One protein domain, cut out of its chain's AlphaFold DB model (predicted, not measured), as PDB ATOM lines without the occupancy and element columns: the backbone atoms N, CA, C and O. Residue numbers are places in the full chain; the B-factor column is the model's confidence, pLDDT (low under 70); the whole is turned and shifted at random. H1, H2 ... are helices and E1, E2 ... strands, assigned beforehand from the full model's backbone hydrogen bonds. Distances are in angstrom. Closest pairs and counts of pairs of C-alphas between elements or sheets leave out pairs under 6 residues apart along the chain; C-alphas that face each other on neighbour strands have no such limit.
ATOM      1  N   VAL A   2     250.510 169.460 261.340       71.81
ATOM      2  CA  VAL A   2     249.857 170.633 260.700       71.81
ATOM      3  C   VAL A   2     249.083 171.518 261.686       71.81
ATOM      4  O   VAL A   2     249.434 172.680 261.847       71.81
ATOM      5  N   LEU A   3     248.095 170.979 262.412       78.62
ATOM      6  CA  LEU A   3     247.310 171.773 263.373       78.62
ATOM      7  C   LEU A   3     248.157 172.377 264.498       78.62
ATOM      8  O   LEU A   3     247.888 173.485 264.943       78.62
ATOM      9  N   LYS A   4     249.207 171.671 264.934       76.50
ATOM     10  CA  LYS A   4     250.156 172.194 265.924       76.50
ATOM     11  C   LYS A   4     250.922 173.391 265.360       76.50
ATOM     12  O   LYS A   4     250.983 174.424 266.005       76.50
ATOM     13  N   THR A   5     251.415 173.284 264.130       78.06
ATOM     14  CA  THR A   5     252.088 174.385 263.431       78.06
ATOM     15  C   THR A   5     251.162 175.582 263.193       78.06
ATOM     16  O   THR A   5     251.626 176.718 263.204       78.06
ATOM     17  N   ILE A   6     249.864 175.348 262.992       80.88
ATOM     18  CA  ILE A   6     248.854 176.411 262.890       80.88
ATOM     19  C   ILE A   6     248.641 177.070 264.256       80.88
ATOM     20  O   ILE A   6     248.695 178.289 264.361       80.88
ATOM     21  N   SER A   7     248.464 176.268 265.309       83.38
ATOM     22  CA  SER A   7     248.360 176.740 266.693       83.38
ATOM     23  C   SER A   7     249.561 177.606 267.091       83.38
ATOM     24  O   SER A   7     249.391 178.709 267.592       83.38
ATOM     25  N   GLU A   8     250.784 177.173 266.786       82.94
ATOM     26  CA  GLU A   8     252.013 177.917 267.093       82.94
ATOM     27  C   GLU A   8     252.155 179.226 266.299       82.94
ATOM     28  O   GLU A   8     252.833 180.139 266.759       82.94
ATOM     29  N   GLN A   9     251.528 179.338 265.127       82.50
ATOM     30  CA  GLN A   9     251.585 180.549 264.300       82.50
ATOM     31  C   GLN A   9     250.433 181.522 264.558       82.50
ATOM     32  O   GLN A   9     250.527 182.692 264.186       82.50
ATOM     33  N   LEU A  10     249.355 181.067 265.196       83.19
ATOM     34  CA  LEU A  10     248.256 181.934 265.595       83.19
ATOM     35  C   LEU A  10     248.603 182.682 266.892       83.19
ATOM     36  O   LEU A  10     249.099 182.071 267.837       83.19
ATOM     37  N   PRO A  11     248.270 183.980 266.993       83.06
ATOM     38  CA  PRO A  11     248.673 184.827 268.121       83.06
ATOM     39  C   PRO A  11     248.095 184.377 269.469       83.06
ATOM     40  O   PRO A  11     248.650 184.685 270.518       83.06
ATOM     41  N   THR A  12     246.971 183.661 269.456       86.38
ATOM     42  CA  THR A  12     246.293 183.171 270.665       86.38
ATOM     43  C   THR A  12     246.675 181.742 271.030       86.38
ATOM     44  O   THR A  12     246.148 181.224 272.012       86.38
ATOM     45  N   HIS A  13     247.535 181.095 270.239       84.00
ATOM     46  CA  HIS A  13     247.951 179.705 270.422       84.00
ATOM     47  C   HIS A  13     246.798 178.752 270.779       84.00
ATOM     48  O   HIS A  13     246.836 178.088 271.818       84.00
ATOM     49  N   PRO A  14     245.730 178.698 269.955       84.06
ATOM     50  CA  PRO A  14     244.559 177.900 270.280       84.06
ATOM     51  C   PRO A  14     244.938 176.419 270.389       84.06
ATOM     52  O   PRO A  14     245.770 175.943 269.610       84.06
ATOM     53  N   PRO A  15     244.335 175.659 271.314       84.19
ATOM     54  CA  PRO A  15     244.650 174.248 271.467       84.19
ATOM     55  C   PRO A  15     244.310 173.477 270.187       84.19
ATOM     56  O   PRO A  15     243.336 173.773 269.494       84.19
ATOM     57  N   VAL A  16     245.113 172.454 269.889       81.31
ATOM     58  CA  VAL A  16     244.970 171.634 268.674       81.31
ATOM     59  C   VAL A  16     243.580 170.994 268.572       81.31
ATOM     60  O   VAL A  16     243.046 170.899 267.473       81.31
ATOM     61  N   ASP A  17     242.977 170.618 269.701       79.56
ATOM     62  CA  ASP A  17     241.610 170.083 269.763       79.56
ATOM     63  C   ASP A  17     240.560 171.094 269.273       79.56
ATOM     64  O   ASP A  17     239.688 170.751 268.479       79.56
ATOM     65  N   ALA A  18     240.686 172.370 269.654       82.81
ATOM     66  CA  ALA A  18     239.771 173.411 269.189       82.81
ATOM     67  C   ALA A  18     239.907 173.650 267.679       82.81
ATOM     68  O   ALA A  18     238.899 173.771 266.985       82.81
ATOM     69  N   LEU A  19     241.141 173.659 267.160       83.19
ATOM     70  CA  LEU A  19     241.379 173.744 265.716       83.19
ATOM     71  C   LEU A  19     240.813 172.528 264.981       83.19
ATOM     72  O   LEU A  19     240.244 172.681 263.906       83.19
ATOM     73  N   TYR A  20     240.939 171.332 265.559       81.25
ATOM     74  CA  TYR A  20     240.354 170.131 264.977       81.25
ATOM     75  C   TYR A  20     238.839 170.255 264.849       81.25
ATOM     76  O   TYR A  20     238.328 170.064 263.755       81.25
ATOM     77  N   ARG A  21     238.137 170.633 265.923       82.69
ATOM     78  CA  ARG A  21     236.671 170.779 265.905       82.69
ATOM     79  C   ARG A  21     236.218 171.845 264.912       82.69
ATOM     80  O   ARG A  21     235.263 171.624 264.181       82.69
ATOM     81  N   TYR A  22     236.946 172.958 264.839       85.50
ATOM     82  CA  TYR A  22     236.693 174.009 263.856       85.50
ATOM     83  C   TYR A  22     236.803 173.488 262.415       85.50
ATOM     84  O   TYR A  22     235.898 173.680 261.610       85.50
ATOM     85  N   PHE A  23     237.887 172.784 262.082       83.62
ATOM     86  CA  PHE A  23     238.067 172.257 260.729       83.62
ATOM     87  C   PHE A  23     237.204 171.028 260.429       83.62
ATOM     88  O   PHE A  23     236.861 170.811 259.269       83.62
ATOM     89  N   GLU A  24     236.840 170.243 261.440       82.50
ATOM     90  CA  GLU A  24     235.857 169.168 261.321       82.50
ATOM     91  C   GLU A  24     234.496 169.745 260.925       82.50
ATOM     92  O   GLU A  24     233.908 169.285 259.960       82.50
ATOM     93  N   GLU A  25     234.043 170.828 261.549       81.75
ATOM     94  CA  GLU A  25     232.765 171.456 261.185       81.75
ATOM     95  C   GLU A  25     232.752 172.040 259.759       81.75
ATOM     96  O   GLU A  25     231.720 172.038 259.091       81.75
ATOM     97  N   ILE A  26     233.898 172.519 259.266       84.31
ATOM     98  CA  ILE A  26     233.988 173.197 257.961       84.31
ATOM     99  C   ILE A  26     234.249 172.219 256.813       84.31
ATOM    100  O   ILE A  26     233.736 172.401 255.706       84.31
ATOM    101  N   TYR A  27     235.096 171.218 257.045       83.81
ATOM    102  CA  TYR A  27     235.631 170.366 255.985       83.81
ATOM    103  C   TYR A  27     235.311 168.889 256.152       83.81
ATOM    104  O   TYR A  27     235.563 168.143 255.202       83.81
ATOM    105  N   ALA A  28     234.789 168.437 257.298       79.88
ATOM    106  CA  ALA A  28     234.458 167.028 257.429       79.88
ATOM    107  C   ALA A  28     233.330 166.646 256.464       79.88
ATOM    108  O   ALA A  28     232.323 167.353 256.363       79.88
ATOM    109  N   PRO A  29     233.462 165.506 255.777       78.44
ATOM    110  CA  PRO A  29     232.361 164.949 255.011       78.44
ATOM    111  C   PRO A  29     231.187 164.599 255.941       78.44
ATOM    112  O   PRO A  29     231.371 164.007 257.009       78.44
ATOM    113  N   ILE A  30     229.977 164.977 255.515       83.94
ATOM    114  CA  ILE A  30     228.726 164.621 256.192       83.94
ATOM    115  C   ILE A  30     228.407 163.168 255.856       83.94
ATOM    116  O   ILE A  30     228.190 162.823 254.691       83.94
ATOM    117  N   HIS A  31     228.334 162.327 256.881       81.06
ATOM    118  CA  HIS A  31     227.810 160.970 256.775       81.06
ATOM    119  C   HIS A  31     226.376 160.932 257.250       81.06
ATOM    120  O   HIS A  31     226.002 161.655 258.165       81.06
ATOM    121  N   VAL A  32     225.589 160.041 256.660       84.75
ATOM    122  CA  VAL A  32     224.203 159.819 257.055       84.75
ATOM    123  C   VAL A  32     224.045 158.355 257.424       84.75
ATOM    124  O   VAL A  32     224.429 157.481 256.645       84.75
ATOM    125  N   CYS A  33     223.475 158.080 258.593       84.38
ATOM    126  CA  CYS A  33     223.004 156.745 258.936       84.38
ATOM    127  C   CYS A  33     221.496 156.735 259.166       84.38
ATOM    128  O   CYS A  33     220.913 157.689 259.683       84.38
ATOM    129  N   ASP A  34     220.868 155.634 258.770       88.38
ATOM    130  CA  ASP A  34     219.457 155.395 259.031       88.38
ATOM    131  C   ASP A  34     219.296 154.821 260.446       88.38
ATOM    132  O   ASP A  34     219.887 153.797 260.807       88.38
ATOM    133  N   LEU A  35     218.493 155.502 261.255       87.25
ATOM    134  CA  LEU A  35     218.091 155.094 262.591       87.25
ATOM    135  C   LEU A  35     216.770 154.301 262.545       87.25
ATOM    136  O   LEU A  35     215.989 154.402 261.589       87.25
ATOM    137  N   PRO A  36     216.483 153.497 263.588       87.31
ATOM    138  CA  PRO A  36     215.210 152.794 263.698       87.31
ATOM    139  C   PRO A  36     214.035 153.773 263.603       87.31
ATOM    140  O   PRO A  36     214.050 154.815 264.242       87.31
ATOM    141  N   GLY A  37     213.005 153.433 262.825       85.69
ATOM    142  CA  GLY A  37     211.851 154.317 262.611       85.69
ATOM    143  C   GLY A  37     211.951 155.221 261.377       85.69
ATOM    144  O   GLY A  37     211.020 155.975 261.115       85.69
ATOM    145  N   GLY A  38     213.022 155.102 260.581       85.56
ATOM    146  CA  GLY A  38     213.189 155.852 259.328       85.56
ATOM    147  C   GLY A  38     213.771 157.253 259.516       85.56
ATOM    148  O   GLY A  38     213.781 158.046 258.574       85.56
ATOM    149  N   GLU A  39     214.251 157.562 260.719       88.25
ATOM    150  CA  GLU A  39     214.987 158.788 261.003       88.25
ATOM    151  C   GLU A  39     216.385 158.709 260.380       88.25
ATOM    152  O   GLU A  39     217.013 157.654 260.370       88.25
ATOM    153  N   LYS A  40     216.887 159.828 259.856       89.06
ATOM    154  CA  LYS A  40     218.251 159.928 259.331       89.06
ATOM    155  C   LYS A  40     219.076 160.784 260.271       89.06
ATOM    156  O   LYS A  40     218.653 161.885 260.617       89.06
ATOM    157  N   TYR A  41     220.234 160.280 260.672       85.06
ATOM    158  CA  TYR A  41     221.164 160.998 261.529       85.06
ATOM    159  C   TYR A  41     222.417 161.365 260.745       85.06
ATOM    160  O   TYR A  41     223.102 160.496 260.204       85.06
ATOM    161  N   GLU A  42     222.691 162.663 260.685       85.44
ATOM    162  CA  GLU A  42     223.869 163.214 260.031       85.44
ATOM    163  C   GLU A  42     224.998 163.363 261.052       85.44
ATOM    164  O   GLU A  42     224.799 163.901 262.142       85.44
ATOM    165  N   TYR A  43     226.186 162.866 260.720       80.44
ATOM    166  CA  TYR A  43     227.345 162.946 261.598       80.44
ATOM    167  C   TYR A  43     228.647 163.102 260.825       80.44
ATOM    168  O   TYR A  43     228.789 162.676 259.681       80.44
ATOM    169  N   PHE A  44     229.633 163.673 261.504       79.12
ATOM    170  CA  PHE A  44     230.996 163.800 261.015       79.12
ATOM    171  C   PHE A  44     231.868 162.767 261.720       79.12
ATOM    172  O   PHE A  44     231.738 162.548 262.927       79.12
ATOM    173  N   ASN A  45     232.746 162.092 260.981       72.81
ATOM    174  CA  ASN A  45     233.659 161.117 261.571       72.81
ATOM    175  C   ASN A  45     235.001 161.094 260.846       72.81
ATOM    176  O   ASN A  45     235.427 160.061 260.331       72.81
ATOM    177  N   LEU A  46     235.692 162.236 260.856       70.94
ATOM    178  CA  LEU A  46     237.037 162.357 260.289       70.94
ATOM    179  C   LEU A  46     238.008 161.312 260.864       70.94
ATOM    180  O   LEU A  46     238.843 160.769 260.146       70.94
ATOM    181  N   LYS A  47     237.856 160.956 262.147       67.88
ATOM    182  CA  LYS A  47     238.693 159.960 262.835       67.88
ATOM    183  C   LYS A  47     238.676 158.574 262.181       67.88
ATOM    184  O   LYS A  47     239.710 157.903 262.163       67.88
ATOM    185  N   ASN A  48     237.510 158.108 261.742       70.00
ATOM    186  CA  ASN A  48     237.360 156.781 261.133       70.00
ATOM    187  C   ASN A  48     237.313 156.844 259.610       70.00
ATOM    188  O   ASN A  48     237.039 155.832 258.962       70.00
ATOM    189  N   GLU A  49     237.593 158.015 259.050       70.31
ATOM    190  CA  GLU A  49     237.510 158.214 257.627       70.31
ATOM    191  C   GLU A  49     238.675 157.550 256.887       70.31
ATOM    192  O   GLU A  49     239.762 157.304 257.428       70.31
ATOM    193  N   LYS A  50     238.447 157.234 255.611       73.69
ATOM    194  CA  LYS A  50     239.494 156.740 254.717       73.69
ATOM    195  C   LYS A  50     240.651 157.737 254.664       73.69
ATOM    196  O   LYS A  50     240.459 158.948 254.612       73.69
ATOM    197  N   ALA A  51     241.869 157.206 254.578       67.06
ATOM    198  CA  ALA A  51     243.078 158.019 254.482       67.06
ATOM    199  C   ALA A  51     243.036 159.021 253.309       67.06
ATOM    200  O   ALA A  51     243.600 160.103 253.427       67.06
ATOM    201  N   SER A  52     242.354 158.677 252.209       69.94
ATOM    202  CA  SER A  52     242.145 159.552 251.048       69.94
ATOM    203  C   SER A  52     241.327 160.801 251.390       69.94
ATOM    204  O   SER A  52     241.799 161.905 251.152       69.94
ATOM    205  N   GLU A  53     240.168 160.633 252.027       72.75
ATOM    206  CA  GLU A  53     239.300 161.743 252.452       72.75
ATOM    207  C   GLU A  53     239.993 162.603 253.516       72.75
ATOM    208  O   GLU A  53     239.997 163.829 253.448       72.75
ATOM    209  N   MET A  54     240.663 161.956 254.479       73.12
ATOM    210  CA  MET A  54     241.437 162.662 255.500       73.12
ATOM    211  C   MET A  54     242.541 163.512 254.863       73.12
ATOM    212  O   MET A  54     242.795 164.636 255.293       73.12
ATOM    213  N   ASN A  55     243.201 162.990 253.827       72.06
ATOM    214  CA  ASN A  55     244.222 163.722 253.092       72.06
ATOM    215  C   ASN A  55     243.630 164.925 252.344       72.06
ATOM    216  O   ASN A  55     244.203 166.011 252.420       72.06
ATOM    217  N   GLU A  56     242.468 164.775 251.705       77.56
ATOM    218  CA  GLU A  56     241.764 165.903 251.079       77.56
ATOM    219  C   GLU A  56     241.405 166.993 252.092       77.56
ATOM    220  O   GLU A  56     241.617 168.179 251.830       77.56
ATOM    221  N   VAL A  57     240.927 166.611 253.278       80.56
ATOM    222  CA  VAL A  57     240.613 167.568 254.345       80.56
ATOM    223  C   VAL A  57     241.869 168.288 254.836       80.56
ATOM    224  O   VAL A  57     241.850 169.507 254.985       80.56
ATOM    225  N   ILE A  58     242.996 167.590 254.999       76.50
ATOM    226  CA  ILE A  58     244.280 168.227 255.341       76.50
ATOM    227  C   ILE A  58     244.711 169.225 254.256       76.50
ATOM    228  O   ILE A  58     245.147 170.331 254.586       76.50
ATOM    229  N   GLU A  59     244.588 168.868 252.976       80.38
ATOM    230  CA  GLU A  59     244.929 169.763 251.864       80.38
ATOM    231  C   GLU A  59     244.038 171.014 251.851       80.38
ATOM    232  O   GLU A  59     244.550 172.124 251.672       80.38
ATOM    233  N   ARG A  60     242.738 170.866 252.133       82.56
ATOM    234  CA  ARG A  60     241.798 171.992 252.264       82.56
ATOM    235  C   ARG A  60     242.135 172.903 253.439       82.56
ATOM    236  O   ARG A  60     242.175 174.117 253.258       82.56
ATOM    237  N   ILE A  61     242.452 172.337 254.604       83.06
ATOM    238  CA  ILE A  61     242.876 173.102 255.787       83.06
ATOM    239  C   ILE A  61     244.132 173.912 255.468       83.06
ATOM    240  O   ILE A  61     244.194 175.106 255.741       83.06
ATOM    241  N   ILE A  62     245.139 173.285 254.858       82.38
ATOM    242  CA  ILE A  62     246.381 173.973 254.492       82.38
ATOM    243  C   ILE A  62     246.100 175.081 253.483       82.38
ATOM    244  O   ILE A  62     246.643 176.175 253.626       82.38
ATOM    245  N   HIS A  63     245.255 174.828 252.483       83.69
ATOM    246  CA  HIS A  63     244.873 175.845 251.512       83.69
ATOM    247  C   HIS A  63     244.187 177.039 252.186       83.69
ATOM    248  O   HIS A  63     244.620 178.170 251.978       83.69
ATOM    249  N   HIS A  64     243.190 176.795 253.037       85.25
ATOM    250  CA  HIS A  64     242.485 177.830 253.796       85.25
ATOM    251  C   HIS A  64     243.441 178.648 254.660       85.25
ATOM    252  O   HIS A  64     243.466 179.868 254.602       85.25
ATOM    253  N   VAL A  65     244.314 177.981 255.404       83.62
ATOM    254  CA  VAL A  65     245.235 178.660 256.313       83.62
ATOM    255  C   VAL A  65     246.301 179.470 255.556       83.62
ATOM    256  O   VAL A  65     246.669 180.561 255.991       83.62
ATOM    257  N   ASN A  66     246.751 179.001 254.387       82.75
ATOM    258  CA  ASN A  66     247.655 179.767 253.523       82.75
ATOM    259  C   ASN A  66     246.962 180.964 252.848       82.75
ATOM    260  O   ASN A  66     247.595 182.004 252.677       82.75
ATOM    261  N   THR A  67     245.704 180.816 252.426       84.00
ATOM    262  CA  THR A  67     244.985 181.828 251.628       84.00
ATOM    263  C   THR A  67     244.231 182.838 252.482       84.00
ATOM    264  O   THR A  67     244.353 184.036 252.244       84.00
ATOM    265  N   GLU A  68     243.489 182.375 253.484       87.19
ATOM    266  CA  GLU A  68     242.640 183.212 254.333       87.19
ATOM    267  C   GLU A  68     243.405 183.759 255.535       87.19
ATOM    268  O   GLU A  68     243.236 184.920 255.899       87.19
ATOM    269  N   TRP A  69     244.269 182.947 256.157       83.12
ATOM    270  CA  TRP A  69     244.998 183.365 257.365       83.12
ATOM    271  C   TRP A  69     246.423 183.849 257.066       83.12
ATOM    272  O   TRP A  69     247.084 184.390 257.949       83.12
ATOM    273  N   GLY A  70     246.908 183.670 255.832       79.88
ATOM    274  CA  GLY A  70     248.257 184.073 255.419       79.88
ATOM    275  C   GLY A  70     249.384 183.292 256.108       79.88
ATOM    276  O   GLY A  70     250.532 183.737 256.113       79.88
ATOM    277  N   ILE A  71     249.078 182.137 256.704       79.12
ATOM    278  CA  ILE A  71     250.031 181.321 257.459       79.12
ATOM    279  C   ILE A  71     250.638 180.283 256.517       79.12
ATOM    280  O   ILE A  71     249.949 179.403 255.993       79.12
ATOM    281  N   LYS A  72     251.959 180.351 256.331       72.88
ATOM    282  CA  LYS A  72     252.664 179.490 255.380       72.88
ATOM    283  C   LYS A  72     252.924 178.101 255.959       72.88
ATOM    284  O   LYS A  72     253.989 177.826 256.508       72.88
ATOM    285  N   VAL A  73     251.950 177.206 255.814       68.81
ATOM    286  CA  VAL A  73     252.084 175.792 256.194       68.81
ATOM    287  C   VAL A  73     252.449 174.971 254.960       68.81
ATOM    288  O   VAL A  73     251.697 174.951 253.988       68.81
ATOM    289  N   MET A  74     253.596 174.286 254.990       59.56
ATOM    290  CA  MET A  74     254.030 173.390 253.910       59.56
ATOM    291  C   MET A  74     253.916 171.925 254.345       59.56
ATOM    292  O   MET A  74     254.426 171.544 255.400       59.56
ATOM    293  N   LEU A  75     253.267 171.098 253.521       59.06
ATOM    294  CA  LEU A  75     253.325 169.637 253.632       59.06
ATOM    295  C   LEU A  75     254.748 169.189 253.277       59.06
ATOM    296  O   LEU A  75     255.213 169.462 252.172       59.06
ATOM    297  N   LYS A  76     255.446 168.512 254.198       46.75
ATOM    298  CA  LYS A  76     256.693 167.817 253.847       46.75
ATOM    299  C   LYS A  76     256.344 166.688 252.873       46.75
ATOM    300  O   LYS A  76     255.503 165.862 253.199       46.75
ATOM    301  N   ASP A  77     256.956 166.740 251.693       39.56
ATOM    302  CA  ASP A  77     256.910 165.831 250.543       39.56
ATOM    303  C   ASP A  77     255.962 164.615 250.578       39.56
ATOM    304  O   ASP A  77     256.098 163.686 251.375       39.56
ATOM    305  N   LYS A  78     255.079 164.570 249.569       42.56
ATOM    306  CA  LYS A  78     254.077 163.529 249.258       42.56
ATOM    307  C   LYS A  78     254.647 162.123 248.960       42.56
ATOM    308  O   LYS A  78     253.901 161.243 248.538       42.56
ATOM    309  N   THR A  79     255.941 161.871 249.145       36.34
ATOM    310  CA  THR A  79     256.613 160.645 248.668       36.34
ATOM    311  C   THR A  79     256.639 159.488 249.669       36.34
ATOM    312  O   THR A  79     257.065 158.394 249.302       36.34
ATOM    313  N   LYS A  80     256.165 159.668 250.909       40.28
ATOM    314  CA  LYS A  80     256.014 158.582 251.898       40.28
ATOM    315  C   LYS A  80     254.875 158.895 252.872       40.28
ATOM    316  O   LYS A  80     255.106 159.547 253.878       40.28
ATOM    317  N   MET A  81     253.645 158.447 252.613       44.16
ATOM    318  CA  MET A  81     252.562 158.569 253.605       44.16
ATOM    319  C   MET A  81     251.776 157.266 253.809       44.16
ATOM    320  O   MET A  81     250.648 157.137 253.341       44.16
ATOM    321  N   PRO A  82     252.321 156.323 254.598       41.94
ATOM    322  CA  PRO A  82     251.540 155.515 255.537       41.94
ATOM    323  C   PRO A  82     251.261 156.275 256.859       41.94
ATOM    324  O   PRO A  82     250.328 155.946 257.584       41.94
ATOM    325  N   GLU A  83     252.034 157.328 257.156       44.81
ATOM    326  CA  GLU A  83     252.098 158.034 258.453       44.81
ATOM    327  C   GLU A  83     250.993 159.079 258.704       44.81
ATOM    328  O   GLU A  83     250.965 159.715 259.759       44.81
ATOM    329  N   ALA A  84     250.040 159.271 257.781       46.66
ATOM    330  CA  ALA A  84     248.950 160.238 257.969       46.66
ATOM    331  C   ALA A  84     248.141 159.947 259.246       46.66
ATOM    332  O   ALA A  84     247.728 160.862 259.954       46.66
ATOM    333  N   LYS A  85     247.984 158.661 259.583       46.84
ATOM    334  CA  LYS A  85     247.301 158.215 260.801       46.84
ATOM    335  C   LYS A  85     248.087 158.576 262.072       46.84
ATOM    336  O   LYS A  85     247.484 158.941 263.075       46.84
ATOM    337  N   GLU A  86     249.419 158.545 262.022       43.72
ATOM    338  CA  GLU A  86     250.301 158.831 263.166       43.72
ATOM    339  C   GLU A  86     250.460 160.337 263.436       43.72
ATOM    340  O   GLU A  86     250.490 160.770 264.590       43.72
ATOM    341  N   LEU A  87     250.462 161.167 262.388       49.38
ATOM    342  CA  LEU A  87     250.590 162.631 262.504       49.38
ATOM    343  C   LEU A  87     249.369 163.316 263.145       49.38
ATOM    344  O   LEU A  87     249.492 164.459 263.615       49.38
ATOM    345  N   TRP A  88     248.234 162.613 263.159       50.09
ATOM    346  CA  TRP A  88     247.012 162.925 263.904       50.09
ATOM    347  C   TRP A  88     246.958 162.210 265.268       50.09
ATOM    348  O   TRP A  88     246.499 162.804 266.243       50.09
ATOM    349  N   ALA A  89     247.499 160.988 265.383       43.16
ATOM    350  CA  ALA A  89     247.534 160.218 266.634       43.16
ATOM    351  C   ALA A  89     248.377 160.862 267.753       43.16
ATOM    352  O   ALA A  89     248.115 160.609 268.927       43.16
ATOM    353  N   GLY A  90     249.340 161.731 267.432       42.03
ATOM    354  CA  GLY A  90     250.123 162.458 268.444       42.03
ATOM    355  C   GLY A  90     249.312 163.441 269.305       42.03
ATOM    356  O   GLY A  90     249.713 163.734 270.424       42.03
TER     357      GLY A  90
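Overview. This is residues 2 to 90 of the 105 residues of an uncharacterized protein of Bacteroides ovatus (UniProt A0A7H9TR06). A loose group of crossed helices sends out one thin two-stranded hairpin, E1 and E2, as an arm that makes much of the length. H3, the longest helix, is crossed by H2 at a wide angle; H1 is at the first end of H2, H4 near the first end of H3, and a long strand-free loop, residues 68 to 83, returns from the end of H3 to H4. The printed part has 89 residues with four named helices and two named strands, in the order H1, H2, E1, E2, H3, H4; the sheet E1 - E2 is antiparallel, and the class is mostly helix. The whole is only just loose, close to compact, with a radius of gyration of the C-alphas of 15.0 A and spans of 48 by 32 by 24 A.

Along the chain. H1 is residues 2 to 9, 10.7 A long, from C-alpha 2 at (249.857, 170.633, 260.700). H2 is residues 16 to 27, 15.8 A. E1, residues 30 to 34, and E2, residues 40 to 44, are 13.4 A each. H3 is residues 51 to 67, 24.1 A. H4 is residues 84 to 89, 8.8 A, ending at C-alpha 89 at (247.534, 160.218, 266.634).

Arrangement. H1 touches residues 16 to 20 of H2 at a steep tilt of 63 degrees, opposite ways; the closest C-alphas, of Leu 3 and Val 16, are 5.8 A apart. Residues 23 to 27 of H2 touch residues 57 to 61 of H3, about perpendicular at 81 degrees, closest at the C-alphas of Tyr 27 and Val 57, 5.9 A. E1 and E2 form a hairpin, with N 31 and O 43 within hydrogen-bond range at 2.9 A. H4 only just touches residues 51 to 55 of H3, with 3 pairs of C-alphas within 8 A, the closest those of Ala 51 and Ala 84 at 7.2 A. Every O i to N i+4 pair is within hydrogen-bond range in H1, H2 and H3, and 1 of 2 in H4.

Size, cuts and confidence. The C-alphas farthest apart, of Gly 37 and Lys 72, are 48.5 A apart. The printed part has no cut; the link H3 to H4 is long. The mean pLDDT of the printed part is 73.9, and residue 47, residues 51 to 52 and residues 73 to 90 are under 70.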